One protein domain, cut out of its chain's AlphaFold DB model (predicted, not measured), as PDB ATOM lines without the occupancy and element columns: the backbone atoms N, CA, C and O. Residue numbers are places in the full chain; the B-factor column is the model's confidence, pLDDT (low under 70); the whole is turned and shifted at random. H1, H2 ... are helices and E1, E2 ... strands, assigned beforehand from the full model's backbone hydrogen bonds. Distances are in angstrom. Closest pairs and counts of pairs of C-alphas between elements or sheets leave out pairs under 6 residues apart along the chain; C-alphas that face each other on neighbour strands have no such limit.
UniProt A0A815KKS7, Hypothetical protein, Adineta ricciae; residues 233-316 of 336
ATOM      1  N   LEU A 233     170.921 107.069  95.425       92.44
ATOM      2  CA  LEU A 233     172.353 107.167  95.722       92.44
ATOM      3  C   LEU A 233     172.565 107.162  97.230       92.44
ATOM      4  O   LEU A 233     171.829 107.818  97.967       92.44
ATOM      5  N   THR A 234     173.596 106.457  97.682       93.06
ATOM      6  CA  THR A 234     174.100 106.613  99.049       93.06
ATOM      7  C   THR A 234     174.832 107.947  99.200       93.06
ATOM      8  O   THR A 234     175.268 108.541  98.211       93.06
ATOM      9  N   ALA A 235     175.024 108.414 100.437       91.94
ATOM     10  CA  ALA A 235     175.835 109.605 100.709       91.94
ATOM     11  C   ALA A 235     177.240 109.532 100.075       91.94
ATOM     12  O   ALA A 235     177.719 110.525  99.538       91.94
ATOM     13  N   GLU A 236     177.862 108.350 100.056       91.00
ATOM     14  CA  GLU A 236     179.179 108.131  99.442       91.00
ATOM     15  C   GLU A 236     179.143 108.290  97.918       91.00
ATOM     16  O   GLU A 236     180.000 108.951  97.335       91.00
ATOM     17  N   GLN A 237     178.125 107.726  97.265       92.56
ATOM     18  CA  GLN A 237     177.952 107.831  95.814       92.56
ATOM     19  C   GLN A 237     177.589 109.256  95.391       92.56
ATOM     20  O   GLN A 237     178.075 109.753  94.375       92.56
ATOM     21  N   LEU A 238     176.750 109.932  96.182       92.06
ATOM     22  CA  LEU A 238     176.431 111.335  95.958       92.06
ATOM     23  C   LEU A 238     177.679 112.209  96.149       92.06
ATOM     24  O   LEU A 238     177.930 113.080  95.321       92.06
ATOM     25  N   LEU A 239     178.500 111.948  97.172       90.56
ATOM     26  CA  LEU A 239     179.779 112.635  97.363       90.56
ATOM     27  C   LEU A 239     180.685 112.461  96.139       90.56
ATOM     28  O   LEU A 239     181.221 113.443  95.631       90.56
ATOM     29  N   GLU A 240     180.812 111.239  95.624       90.06
ATOM     30  CA  GLU A 240     181.608 110.958  94.428       90.06
ATOM     31  C   GLU A 240     181.113 111.749  93.206       90.06
ATOM     32  O   GLU A 240     181.920 112.352  92.491       90.06
ATOM     33  N   PHE A 241     179.795 111.798  92.986       91.12
ATOM     34  CA  PHE A 241     179.188 112.608  91.929       91.12
ATOM     35  C   PHE A 241     179.531 114.097  92.087       91.12
ATOM     36  O   PHE A 241     180.000 114.730  91.139       91.12
ATOM     37  N   LEU A 242     179.338 114.651  93.287       88.75
ATOM     38  CA  LEU A 242     179.601 116.062  93.577       88.75
ATOM     39  C   LEU A 242     181.078 116.415  93.368       88.75
ATOM     40  O   LEU A 242     181.408 117.479  92.838       88.75
ATOM     41  N   GLN A 243     181.977 115.504  93.732       85.44
ATOM     42  CA  GLN A 243     183.409 115.703  93.564       85.44
ATOM     43  C   GLN A 243     183.850 115.638  92.102       85.44
ATOM     44  O   GLN A 243     184.687 116.439  91.691       85.44
ATOM     45  N   LYS A 244     183.301 114.702  91.320       86.50
ATOM     46  CA  LYS A 244     183.713 114.484  89.926       86.50
ATOM     47  C   LYS A 244     183.057 115.440  88.937       86.50
ATOM     48  O   LYS A 244     183.722 115.875  88.005       86.50
ATOM     49  N   GLU A 245     181.772 115.741  89.112       86.06
ATOM     50  CA  GLU A 245     180.975 116.455  88.104       86.06
ATOM     51  C   GLU A 245     180.685 117.915  88.498       86.06
ATOM     52  O   GLU A 245     180.444 118.736  87.617       86.06
ATOM     53  N   GLN A 246     180.707 118.263  89.796       78.75
ATOM     54  CA  GLN A 246     180.337 119.602  90.303       78.75
ATOM     55  C   GLN A 246     181.519 120.401  90.888       78.75
ATOM     56  O   GLN A 246     181.326 121.468  91.467       78.75
ATOM     57  N   ASN A 247     182.760 119.925  90.722       71.38
ATOM     58  CA  ASN A 247     183.986 120.592  91.190       71.38
ATOM     59  C   ASN A 247     184.006 120.940  92.697       71.38
ATOM     60  O   ASN A 247     184.643 121.911  93.090       71.38
ATOM     61  N   GLN A 248     183.378 120.120  93.549       63.09
ATOM     62  CA  GLN A 248     183.526 120.127  95.016       63.09
ATOM     63  C   GLN A 248     183.018 121.347  95.792       63.09
ATOM     64  O   GLN A 248     183.108 121.305  97.013       63.09
ATOM     65  N   PHE A 249     182.484 122.406  95.186       60.88
ATOM     66  CA  PHE A 249     182.048 123.587  95.944       60.88
ATOM     67  C   PHE A 249     180.532 123.709  95.991       60.88
ATOM     68  O   PHE A 249     179.877 123.711  94.953       60.88
ATOM     69  N   VAL A 250     180.004 123.891  97.198       61.38
ATOM     70  CA  VAL A 250     178.623 124.311  97.419       61.38
ATOM     71  C   VAL A 250     178.622 125.623  98.185       61.38
ATOM     72  O   VAL A 250     179.483 125.912  99.021       61.38
ATOM     73  N   LEU A 251     177.661 126.462  97.842       56.78
ATOM     74  CA  LEU A 251     177.463 127.751  98.465       56.78
ATOM     75  C   LEU A 251     176.677 127.557  99.751       56.78
ATOM     76  O   LEU A 251     175.470 127.366  99.702       56.78
ATOM     77  N   LYS A 252     177.326 127.650 100.914       59.06
ATOM     78  CA  LYS A 252     176.566 127.757 102.161       59.06
ATOM     79  C   LYS A 252     176.181 129.211 102.397       59.06
ATOM     80  O   LYS A 252     177.026 130.111 102.403       59.06
ATOM     81  N   THR A 253     174.889 129.428 102.615       52.66
ATOM     82  CA  THR A 253     174.355 130.709 103.073       52.66
ATOM     83  C   THR A 253     174.353 130.723 104.600       52.66
ATOM     84  O   THR A 253     173.649 129.946 105.240       52.66
ATOM     85  N   ARG A 254     175.165 131.587 105.223       52.97
ATOM     86  CA  ARG A 254     175.071 131.851 106.665       52.97
ATOM     87  C   ARG A 254     174.266 133.128 106.862       52.97
ATOM     88  O   ARG A 254     174.709 134.220 106.505       52.97
ATOM     89  N   LYS A 255     173.058 132.988 107.413       45.28
ATOM     90  CA  LYS A 255     172.264 134.125 107.889       45.28
ATOM     91  C   LYS A 255     172.737 134.468 109.301       45.28
ATOM     92  O   LYS A 255     172.423 133.741 110.235       45.28
ATOM     93  N   ASN A 256     173.470 135.569 109.445       44.31
ATOM     94  CA  ASN A 256     173.599 136.256 110.730       44.31
ATOM     95  C   ASN A 256     172.661 137.471 110.718       44.31
ATOM     96  O   ASN A 256     172.411 138.031 109.648       44.31
ATOM     97  N   ASP A 257     172.178 137.894 111.891       41.34
ATOM     98  CA  ASP A 257     171.067 138.848 112.123       41.34
ATOM     99  C   ASP A 257     171.169 140.231 111.441       41.34
ATOM    100  O   ASP A 257     170.303 141.089 111.613       41.34
ATOM    101  N   SER A 258     172.208 140.506 110.654       42.75
ATOM    102  CA  SER A 258     172.340 141.748 109.882       42.75
ATOM    103  C   SER A 258     173.114 141.605 108.561       42.75
ATOM    104  O   SER A 258     173.378 142.616 107.909       42.75
ATOM    105  N   LYS A 259     173.508 140.387 108.146       43.00
ATOM    106  CA  LYS A 259     174.304 140.162 106.924       43.00
ATOM    107  C   LYS A 259     174.187 138.713 106.426       43.00
ATOM    108  O   LYS A 259     174.361 137.777 107.203       43.00
ATOM    109  N   CYS A 260     173.920 138.533 105.132       46.81
ATOM    110  CA  CYS A 260     174.060 137.235 104.469       46.81
ATOM    111  C   CYS A 260     175.524 137.065 104.055       46.81
ATOM    112  O   CYS A 260     175.948 137.670 103.069       46.81
ATOM    113  N   ASP A 261     176.285 136.269 104.804       49.34
ATOM    114  CA  ASP A 261     177.636 135.880 104.398       49.34
ATOM    115  C   ASP A 261     177.555 134.562 103.614       49.34
ATOM    116  O   ASP A 261     176.945 133.582 104.050       49.34
ATOM    117  N   PHE A 262     178.150 134.553 102.421       54.53
ATOM    118  CA  PHE A 262     178.213 133.389 101.541       54.53
ATOM    119  C   PHE A 262     179.629 132.831 101.587       54.53
ATOM    120  O   PHE A 262     180.581 133.525 101.229       54.53
ATOM    121  N   THR A 263     179.774 131.576 102.000       56.59
ATOM    122  CA  THR A 263     181.057 130.873 101.961       56.59
ATOM    123  C   THR A 263     180.982 129.753 100.936       56.59
ATOM    124  O   THR A 263     180.086 128.911 100.995       56.59
ATOM    125  N   LEU A 264     181.930 129.741  99.994       57.91
ATOM    126  CA  LEU A 264     182.219 128.553  99.193       57.91
ATOM    127  C   LEU A 264     182.832 127.520 100.138       57.91
ATOM    128  O   LEU A 264     183.999 127.645 100.510       57.91
ATOM    129  N   GLU A 265     182.047 126.537 100.560       65.56
ATOM    130  CA  GLU A 265     182.562 125.409 101.326       65.56
ATOM    131  C   GLU A 265     182.787 124.240 100.369       65.56
ATOM    132  O   GLU A 265     181.927 123.903  99.550       65.56
ATOM    133  N   SER A 266     183.968 123.627 100.451       67.06
ATOM    134  CA  SER A 266     184.204 122.378  99.742       67.06
ATOM    135  C   SER A 266     183.432 121.250 100.428       67.06
ATOM    136  O   SER A 266     183.574 121.052 101.639       67.06
ATOM    137  N   ILE A 267     182.645 120.493  99.666       71.81
ATOM    138  CA  ILE A 267     182.013 119.262 100.141       71.81
ATOM    139  C   ILE A 267     183.015 118.128  99.988       71.81
ATOM    140  O   ILE A 267     183.272 117.644  98.886       71.81
ATOM    141  N   ASN A 268     183.568 117.702 101.118       75.94
ATOM    142  CA  ASN A 268     184.601 116.667 101.161       75.94
ATOM    143  C   ASN A 268     184.252 115.505 102.092       75.94
ATOM    144  O   ASN A 268     185.002 114.533 102.146       75.94
ATOM    145  N   THR A 269     183.147 115.596 102.829       83.19
ATOM    146  CA  THR A 269     182.792 114.622 103.867       83.19
ATOM    147  C   THR A 269     181.406 114.036 103.645       83.19
ATOM    148  O   THR A 269     180.500 114.694 103.128       83.19
ATOM    149  N   ASN A 270     181.229 112.790 104.084       85.12
ATOM    150  CA  ASN A 270     179.926 112.135 104.078       85.12
ATOM    151  C   ASN A 270     178.937 112.825 105.027       85.12
ATOM    152  O   ASN A 270     177.741 112.803 104.746       85.12
ATOM    153  N   GLU A 271     179.389 113.455 106.122       86.00
ATOM    154  CA  GLU A 271     178.490 114.209 107.006       86.00
ATOM    155  C   GLU A 271     177.844 115.397 106.284       86.00
ATOM    156  O   GLU A 271     176.625 115.544 106.332       86.00
ATOM    157  N   GLN A 272     178.627 116.188 105.540       84.69
ATOM    158  CA  GLN A 272     178.101 117.316 104.754       84.69
ATOM    159  C   GLN A 272     177.093 116.856 103.694       84.69
ATOM    160  O   GLN A 272     176.082 117.515 103.463       84.69
ATOM    161  N   VAL A 273     177.340 115.712 103.053       88.62
ATOM    162  CA  VAL A 273     176.396 115.158 102.074       88.62
ATOM    163  C   VAL A 273     175.124 114.655 102.750       88.62
ATOM    164  O   VAL A 273     174.037 114.860 102.221       88.62
ATOM    165  N   LYS A 274     175.216 114.067 103.946       89.75
ATOM    166  CA  LYS A 274     174.029 113.693 104.726       89.75
ATOM    167  C   LYS A 274     173.186 114.909 105.112       89.75
ATOM    168  O   LYS A 274     171.967 114.805 105.051       89.75
ATOM    169  N   GLU A 275     173.791 116.052 105.445       87.81
ATOM    170  CA  GLU A 275     173.051 117.308 105.669       87.81
ATOM    171  C   GLU A 275     172.251 117.719 104.424       87.81
ATOM    172  O   GLU A 275     171.065 118.031 104.529       87.81
ATOM    173  N   LEU A 276     172.864 117.643 103.235       86.50
ATOM    174  CA  LEU A 276     172.162 117.908 101.976       86.50
ATOM    175  C   LEU A 276     171.013 116.922 101.749       86.50
ATOM    176  O   LEU A 276     169.921 117.329 101.367       86.50
ATOM    177  N   ILE A 277     171.218 115.632 102.019       90.50
ATOM    178  CA  ILE A 277     170.154 114.629 101.898       90.50
ATOM    179  C   ILE A 277     168.995 114.958 102.846       90.50
ATOM    180  O   ILE A 277     167.839 114.898 102.439       90.50
ATOM    181  N   GLN A 278     169.275 115.372 104.083       87.94
ATOM    182  CA  GLN A 278     168.231 115.773 105.033       87.94
ATOM    183  C   GLN A 278     167.407 116.967 104.534       87.94
ATOM    184  O   GLN A 278     166.191 117.015 104.756       87.94
ATOM    185  N   GLN A 279     168.060 117.899 103.839       83.69
ATOM    186  CA  GLN A 279     167.431 119.082 103.262       83.69
ATOM    187  C   GLN A 279     166.619 118.765 102.000       83.69
ATOM    188  O   GLN A 279     165.520 119.296 101.856       83.69
ATOM    189  N   PHE A 280     167.143 117.924 101.103       84.94
ATOM    190  CA  PHE A 280     166.601 117.739  99.753       84.94
ATOM    191  C   PHE A 280     165.830 116.442  99.520       84.94
ATOM    192  O   PHE A 280     165.125 116.328  98.525       84.94
ATOM    193  N   GLU A 281     165.912 115.454 100.403       87.69
ATOM    194  CA  GLU A 281     165.047 114.280 100.308       87.69
ATOM    195  C   GLU A 281     163.667 114.592 100.918       87.69
ATOM    196  O   GLU A 281     163.541 115.402 101.834       87.69
ATOM    197  N   SER A 282     162.597 113.989 100.401       80.25
ATOM    198  CA  SER A 282     161.246 114.110 100.976       80.25
ATOM    199  C   SER A 282     160.848 112.863 101.767       80.25
ATOM    200  O   SER A 282     160.026 112.958 102.669       80.25
ATOM    201  N   ASN A 283     161.397 111.697 101.421       80.19
ATOM    202  CA  ASN A 283     161.064 110.430 102.057       80.19
ATOM    203  C   ASN A 283     161.883 110.222 103.344       80.19
ATOM    204  O   ASN A 283     163.102 110.058 103.289       80.19
ATOM    205  N   ASP A 284     161.206 110.175 104.493       84.00
ATOM    206  CA  ASP A 284     161.841 110.035 105.811       84.00
ATOM    207  C   ASP A 284     162.672 108.751 105.945       84.00
ATOM    208  O   ASP A 284     163.779 108.781 106.477       84.00
ATOM    209  N   GLN A 285     162.216 107.635 105.370       87.00
ATOM    210  CA  GLN A 285     162.977 106.384 105.379       87.00
ATOM    211  C   GLN A 285     164.277 106.512 104.570       87.00
ATOM    212  O   GLN A 285     165.308 105.949 104.940       87.00
ATOM    213  N   MET A 286     164.261 107.253 103.459       87.31
ATOM    214  CA  MET A 286     165.475 107.513 102.675       87.31
ATOM    215  C   MET A 286     166.419 108.463 103.418       87.31
ATOM    216  O   MET A 286     167.623 108.204 103.460       87.31
ATOM    217  N   LYS A 287     165.882 109.486 104.097       89.38
ATOM    218  CA  LYS A 287     166.657 110.383 104.969       89.38
ATOM    219  C   LYS A 287     167.381 109.634 106.077       89.38
ATOM    220  O   LYS A 287     168.580 109.837 106.260       89.38
ATOM    221  N   GLU A 288     166.669 108.772 106.800       88.81
ATOM    222  CA  GLU A 288     167.232 107.968 107.890       88.81
ATOM    223  C   GLU A 288     168.377 107.076 107.402       88.81
ATOM    224  O   GLU A 288     169.416 106.974 108.055       88.81
ATOM    225  N   ASN A 289     168.228 106.498 106.208       88.75
ATOM    226  CA  ASN A 289     169.255 105.663 105.591       88.75
ATOM    227  C   ASN A 289     170.391 106.466 104.926       88.75
ATOM    228  O   ASN A 289     171.378 105.879 104.483       88.75
ATOM    229  N   GLY A 290     170.295 107.798 104.853       90.50
ATOM    230  CA  GLY A 290     171.270 108.633 104.148       90.50
ATOM    231  C   GLY A 290     171.291 108.365 102.642       90.50
ATOM    232  O   GLY A 290     172.361 108.353 102.027       90.50
ATOM    233  N   HIS A 291     170.115 108.109 102.071       92.94
ATOM    234  CA  HIS A 291     169.893 107.866 100.654       92.94
ATOM    235  C   HIS A 291     169.144 109.036 100.020       92.94
ATOM    236  O   HIS A 291     168.262 109.625 100.642       92.94
ATOM    237  N   ILE A 292     169.462 109.334  98.762       91.62
ATOM    238  CA  ILE A 292     168.732 110.316  97.960       91.62
ATOM    239  C   ILE A 292     168.054 109.628  96.777       91.62
ATOM    240  O   ILE A 292     168.681 108.878  96.025       91.62
ATOM    241  N   SER A 293     166.758 109.870  96.630       89.62
ATOM    242  CA  SER A 293     165.938 109.423  95.506       89.62
ATOM    243  C   SER A 293     166.210 110.262  94.256       89.62
ATOM    244  O   SER A 293     166.821 111.329  94.317       89.62
ATOM    245  N   LEU A 294     165.700 109.823  93.101       86.69
ATOM    246  CA  LEU A 294     165.803 110.604  91.863       86.69
ATOM    247  C   LEU A 294     165.143 111.985  91.982       86.69
ATOM    248  O   LEU A 294     165.654 112.958  91.424       86.69
ATOM    249  N   LYS A 295     164.037 112.073  92.729       81.94
ATOM    250  CA  LYS A 295     163.371 113.344  93.022       81.94
ATOM    251  C   LYS A 295     164.282 114.244  93.857       81.94
ATOM    252  O   LYS A 295     164.576 115.354  93.427       81.94
ATOM    253  N   GLY A 296     164.796 113.746  94.984       86.38
ATOM    254  CA  GLY A 296     165.707 114.520  95.833       86.38
ATOM    255  C   GLY A 296     166.975 114.955  95.091       86.38
ATOM    256  O   GLY A 296     167.433 116.084  95.241       86.38
ATOM    257  N   PHE A 297     167.505 114.101  94.210       89.31
ATOM    258  CA  PHE A 297     168.665 114.414  93.377       89.31
ATOM    259  C   PHE A 297     168.382 115.531  92.364       89.31
ATOM    260  O   PHE A 297     169.200 116.434  92.185       89.31
ATOM    261  N   ARG A 298     167.210 115.505  91.717       86.62
ATOM    262  CA  ARG A 298     166.747 116.602  90.857       86.62
ATOM    263  C   ARG A 298     166.637 117.902  91.651       86.62
ATOM    264  O   ARG A 298     167.115 118.930  91.181       86.62
ATOM    265  N   ASP A 299     166.028 117.844  92.829       80.75
ATOM    266  CA  ASP A 299     165.759 119.023  93.652       80.75
ATOM    267  C   ASP A 299     167.063 119.647  94.170       80.75
ATOM    268  O   ASP A 299     167.224 120.866  94.122       80.75
ATOM    269  N   LEU A 300     168.037 118.813  94.549       85.44
ATOM    270  CA  LEU A 300     169.399 119.233  94.880       85.44
ATOM    271  C   LEU A 300     170.037 120.017  93.724       85.44
ATOM    272  O   LEU A 300     170.508 121.133  93.922       85.44
ATOM    273  N   LEU A 301     170.019 119.471  92.506       84.50
ATOM    274  CA  LEU A 301     170.647 120.101  91.335       84.50
ATOM    275  C   LEU A 301     169.941 121.373  90.855       84.50
ATOM    276  O   LEU A 301     170.559 122.196  90.182       84.50
ATOM    277  N   LEU A 302     168.649 121.522  91.152       79.50
ATOM    278  CA  LEU A 302     167.876 122.722  90.828       79.50
ATOM    279  C   LEU A 302     167.940 123.793  91.919       79.50
ATOM    280  O   LEU A 302     167.424 124.888  91.710       79.50
ATOM    281  N   SER A 303     168.544 123.490  93.065       77.00
ATOM    282  CA  SER A 303     168.633 124.426  94.177       77.00
ATOM    283  C   SER A 303     169.601 125.583  93.904       77.00
ATOM    284  O   SER A 303     170.512 125.493  93.077       77.00
ATOM    285  N   ASP A 304     169.431 126.667  94.667       70.00
ATOM    286  CA  ASP A 304     170.316 127.842  94.660       70.00
ATOM    287  C   ASP A 304     171.792 127.487  94.929       70.00
ATOM    288  O   ASP A 304     172.700 128.197  94.495       70.00
ATOM    289  N   ASP A 305     172.027 126.370  95.615       70.19
ATOM    290  CA  ASP A 305     173.347 125.870  95.987       70.19
ATOM    291  C   ASP A 305     174.134 125.339  94.774       70.19
ATOM    292  O   ASP A 305     175.367 125.322  94.798       70.19
ATOM    293  N   PHE A 306     173.427 124.970  93.696       73.69
ATOM    294  CA  PHE A 306     173.961 124.369  92.468       73.69
ATOM    295  C   PHE A 306     173.735 125.235  91.217       73.69
ATOM    296  O   PHE A 306     173.848 124.768  90.081       73.69
ATOM    297  N   THR A 307     173.442 126.527  91.389       68.88
ATOM    298  CA  THR A 307     173.248 127.435  90.252       68.88
ATOM    299  C   THR A 307     174.548 127.705  89.496       68.88
ATOM    300  O   THR A 307     175.586 127.992  90.091       68.88
ATOM    301  N   LEU A 308     174.467 127.733  88.161       68.75
ATOM    302  CA  LEU A 308     175.597 128.066  87.280       68.75
ATOM    303  C   LEU A 308     176.187 129.459  87.569       68.75
ATOM    304  O   LEU A 308     177.387 129.692  87.425       68.75
ATOM    305  N   MET A 309     175.326 130.409  87.936       64.62
ATOM    306  CA  MET A 309     175.724 131.765  88.295       64.62
ATOM    307  C   MET A 309     176.082 131.814  89.775       64.62
ATOM    308  O   MET A 309     175.332 131.323  90.604       64.62
ATOM    309  N   LYS A 310     177.183 132.483  90.122       63.59
ATOM    310  CA  LYS A 310     177.531 132.785  91.517       63.59
ATOM    311  C   LYS A 310     176.421 133.666  92.130       63.59
ATOM    312  O   LYS A 310     176.317 134.823  91.725       63.59
ATOM    313  N   PRO A 311     175.613 133.190  93.096       56.66
ATOM    314  CA  PRO A 311     174.437 133.899  93.610       56.66
ATOM    315  C   PRO A 311     174.743 135.250  94.250       56.66
ATOM    316  O   PRO A 311     173.904 136.148  94.224       56.66
ATOM    317  N   TRP A 312     175.950 135.447  94.795       59.12
ATOM    318  CA  TRP A 312     176.344 136.759  95.312       59.12
ATOM    319  C   TRP A 312     176.508 137.799  94.200       59.12
ATOM    320  O   TRP A 312     176.299 138.979  94.456       59.12
ATOM    321  N   CYS A 313     176.831 137.382  92.968       61.12
ATOM    322  CA  CYS A 313     176.991 138.304  91.849       61.12
ATOM    323  C   CYS A 313     175.669 138.928  91.396       61.12
ATOM    324  O   CYS A 313     175.692 139.998  90.793       61.12
ATOM    325  N   SER A 314     174.539 138.260  91.646       59.91
ATOM    326  CA  SER A 314     173.205 138.738  91.268       59.91
ATOM    327  C   SER A 314     172.443 139.375  92.430       59.91
ATOM    328  O   SER A 314     171.598 140.234  92.196       59.91
ATOM    329  N   ARG A 315     172.726 138.969  93.675       59.59
ATOM    330  CA  ARG A 315     171.984 139.425  94.862       59.59
ATOM    331  C   ARG A 315     172.616 140.618  95.581       59.59
ATOM    332  O   ARG A 315     171.899 141.325  96.282       59.59
ATOM    333  N   PHE A 316     173.919 140.862  95.415       64.75
ATOM    334  CA  PHE A 316     174.627 141.932  96.124       64.75
ATOM    335  C   PHE A 316     175.640 142.647  95.233       64.75
ATOM    336  O   PHE A 316     176.197 142.076  94.296       64.75
TER     337      PHE A 316
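AT A GLANCE: This is residues 233 to 316 of the 336 residues of the protein "Hypothetical protein" of Adineta ricciae (UniProt A0A815KKS7). A small helical head has H2 in its middle, with H1 and H4 set at nearly right angles to it and the short H3 alongside; from this head a long two-stranded hairpin, E1 and E2, runs away, and the last stretch ends in the small helix H5 near E2. The 84 printed residues hold five named helices and three named strands, in the order H1, E1, E2, H2, H3, E3, H4, H5. The one sheet is E1 - E2, antiparallel, and the class is mixed, helices and strands. The whole is compact, with a radius of gyration of the C-alphas of 13.2 A and spans of 37 by 28 by 21 A.

IN THESE COORDINATES: H1, residues 235 to 245, is 15.2 A long from C-alpha 235 at (175.835, 109.605, 100.709). E1, residues 249 to 256, measures 21.2 A and E2, residues 259 to 266, 21.6 A. H2 is residues 270 to 280, 15.1 A; H3, 284 to 289, 8.6 A; E3, 291 to 293, 6.7 A; H4, 294 to 302, 12.3 A. H5, residues 311 to 315, 6.2 A, ends at (171.984, 139.425, 94.862).

HOW THE PARTS SIT: H1 touches H2, about perpendicular at 88 degrees, closest at the C-alphas of Ala 235 and Val 273, 5.7 A. H4 touches H2 at 86 degrees, about perpendicular, with C-alphas 280 and 296 closest, 5.2 A. H3 is close to H2 but not clearly touching, C-alphas 278 and 287 being closest at 5.6 A. E3 pairs with no named strand, but residues 233 to 234 pair antiparallel with its residues 291 to 292. The hairpin E1 and E2 has N 252 and O 263 within hydrogen-bond range, 3.0 A. The closest C-alphas of E2 and H5 are Phe 262 and Trp 312, 7.3 A. In the five helices every O i to N i+4 pair is within hydrogen-bond range.

THE WHOLE: The C-alphas farthest apart, Gln 285 and Phe 316, are 38.5 A apart. The printed part has no cut and no long link. Residues 248 to 266 and 307 to 316 have pLDDT under 70.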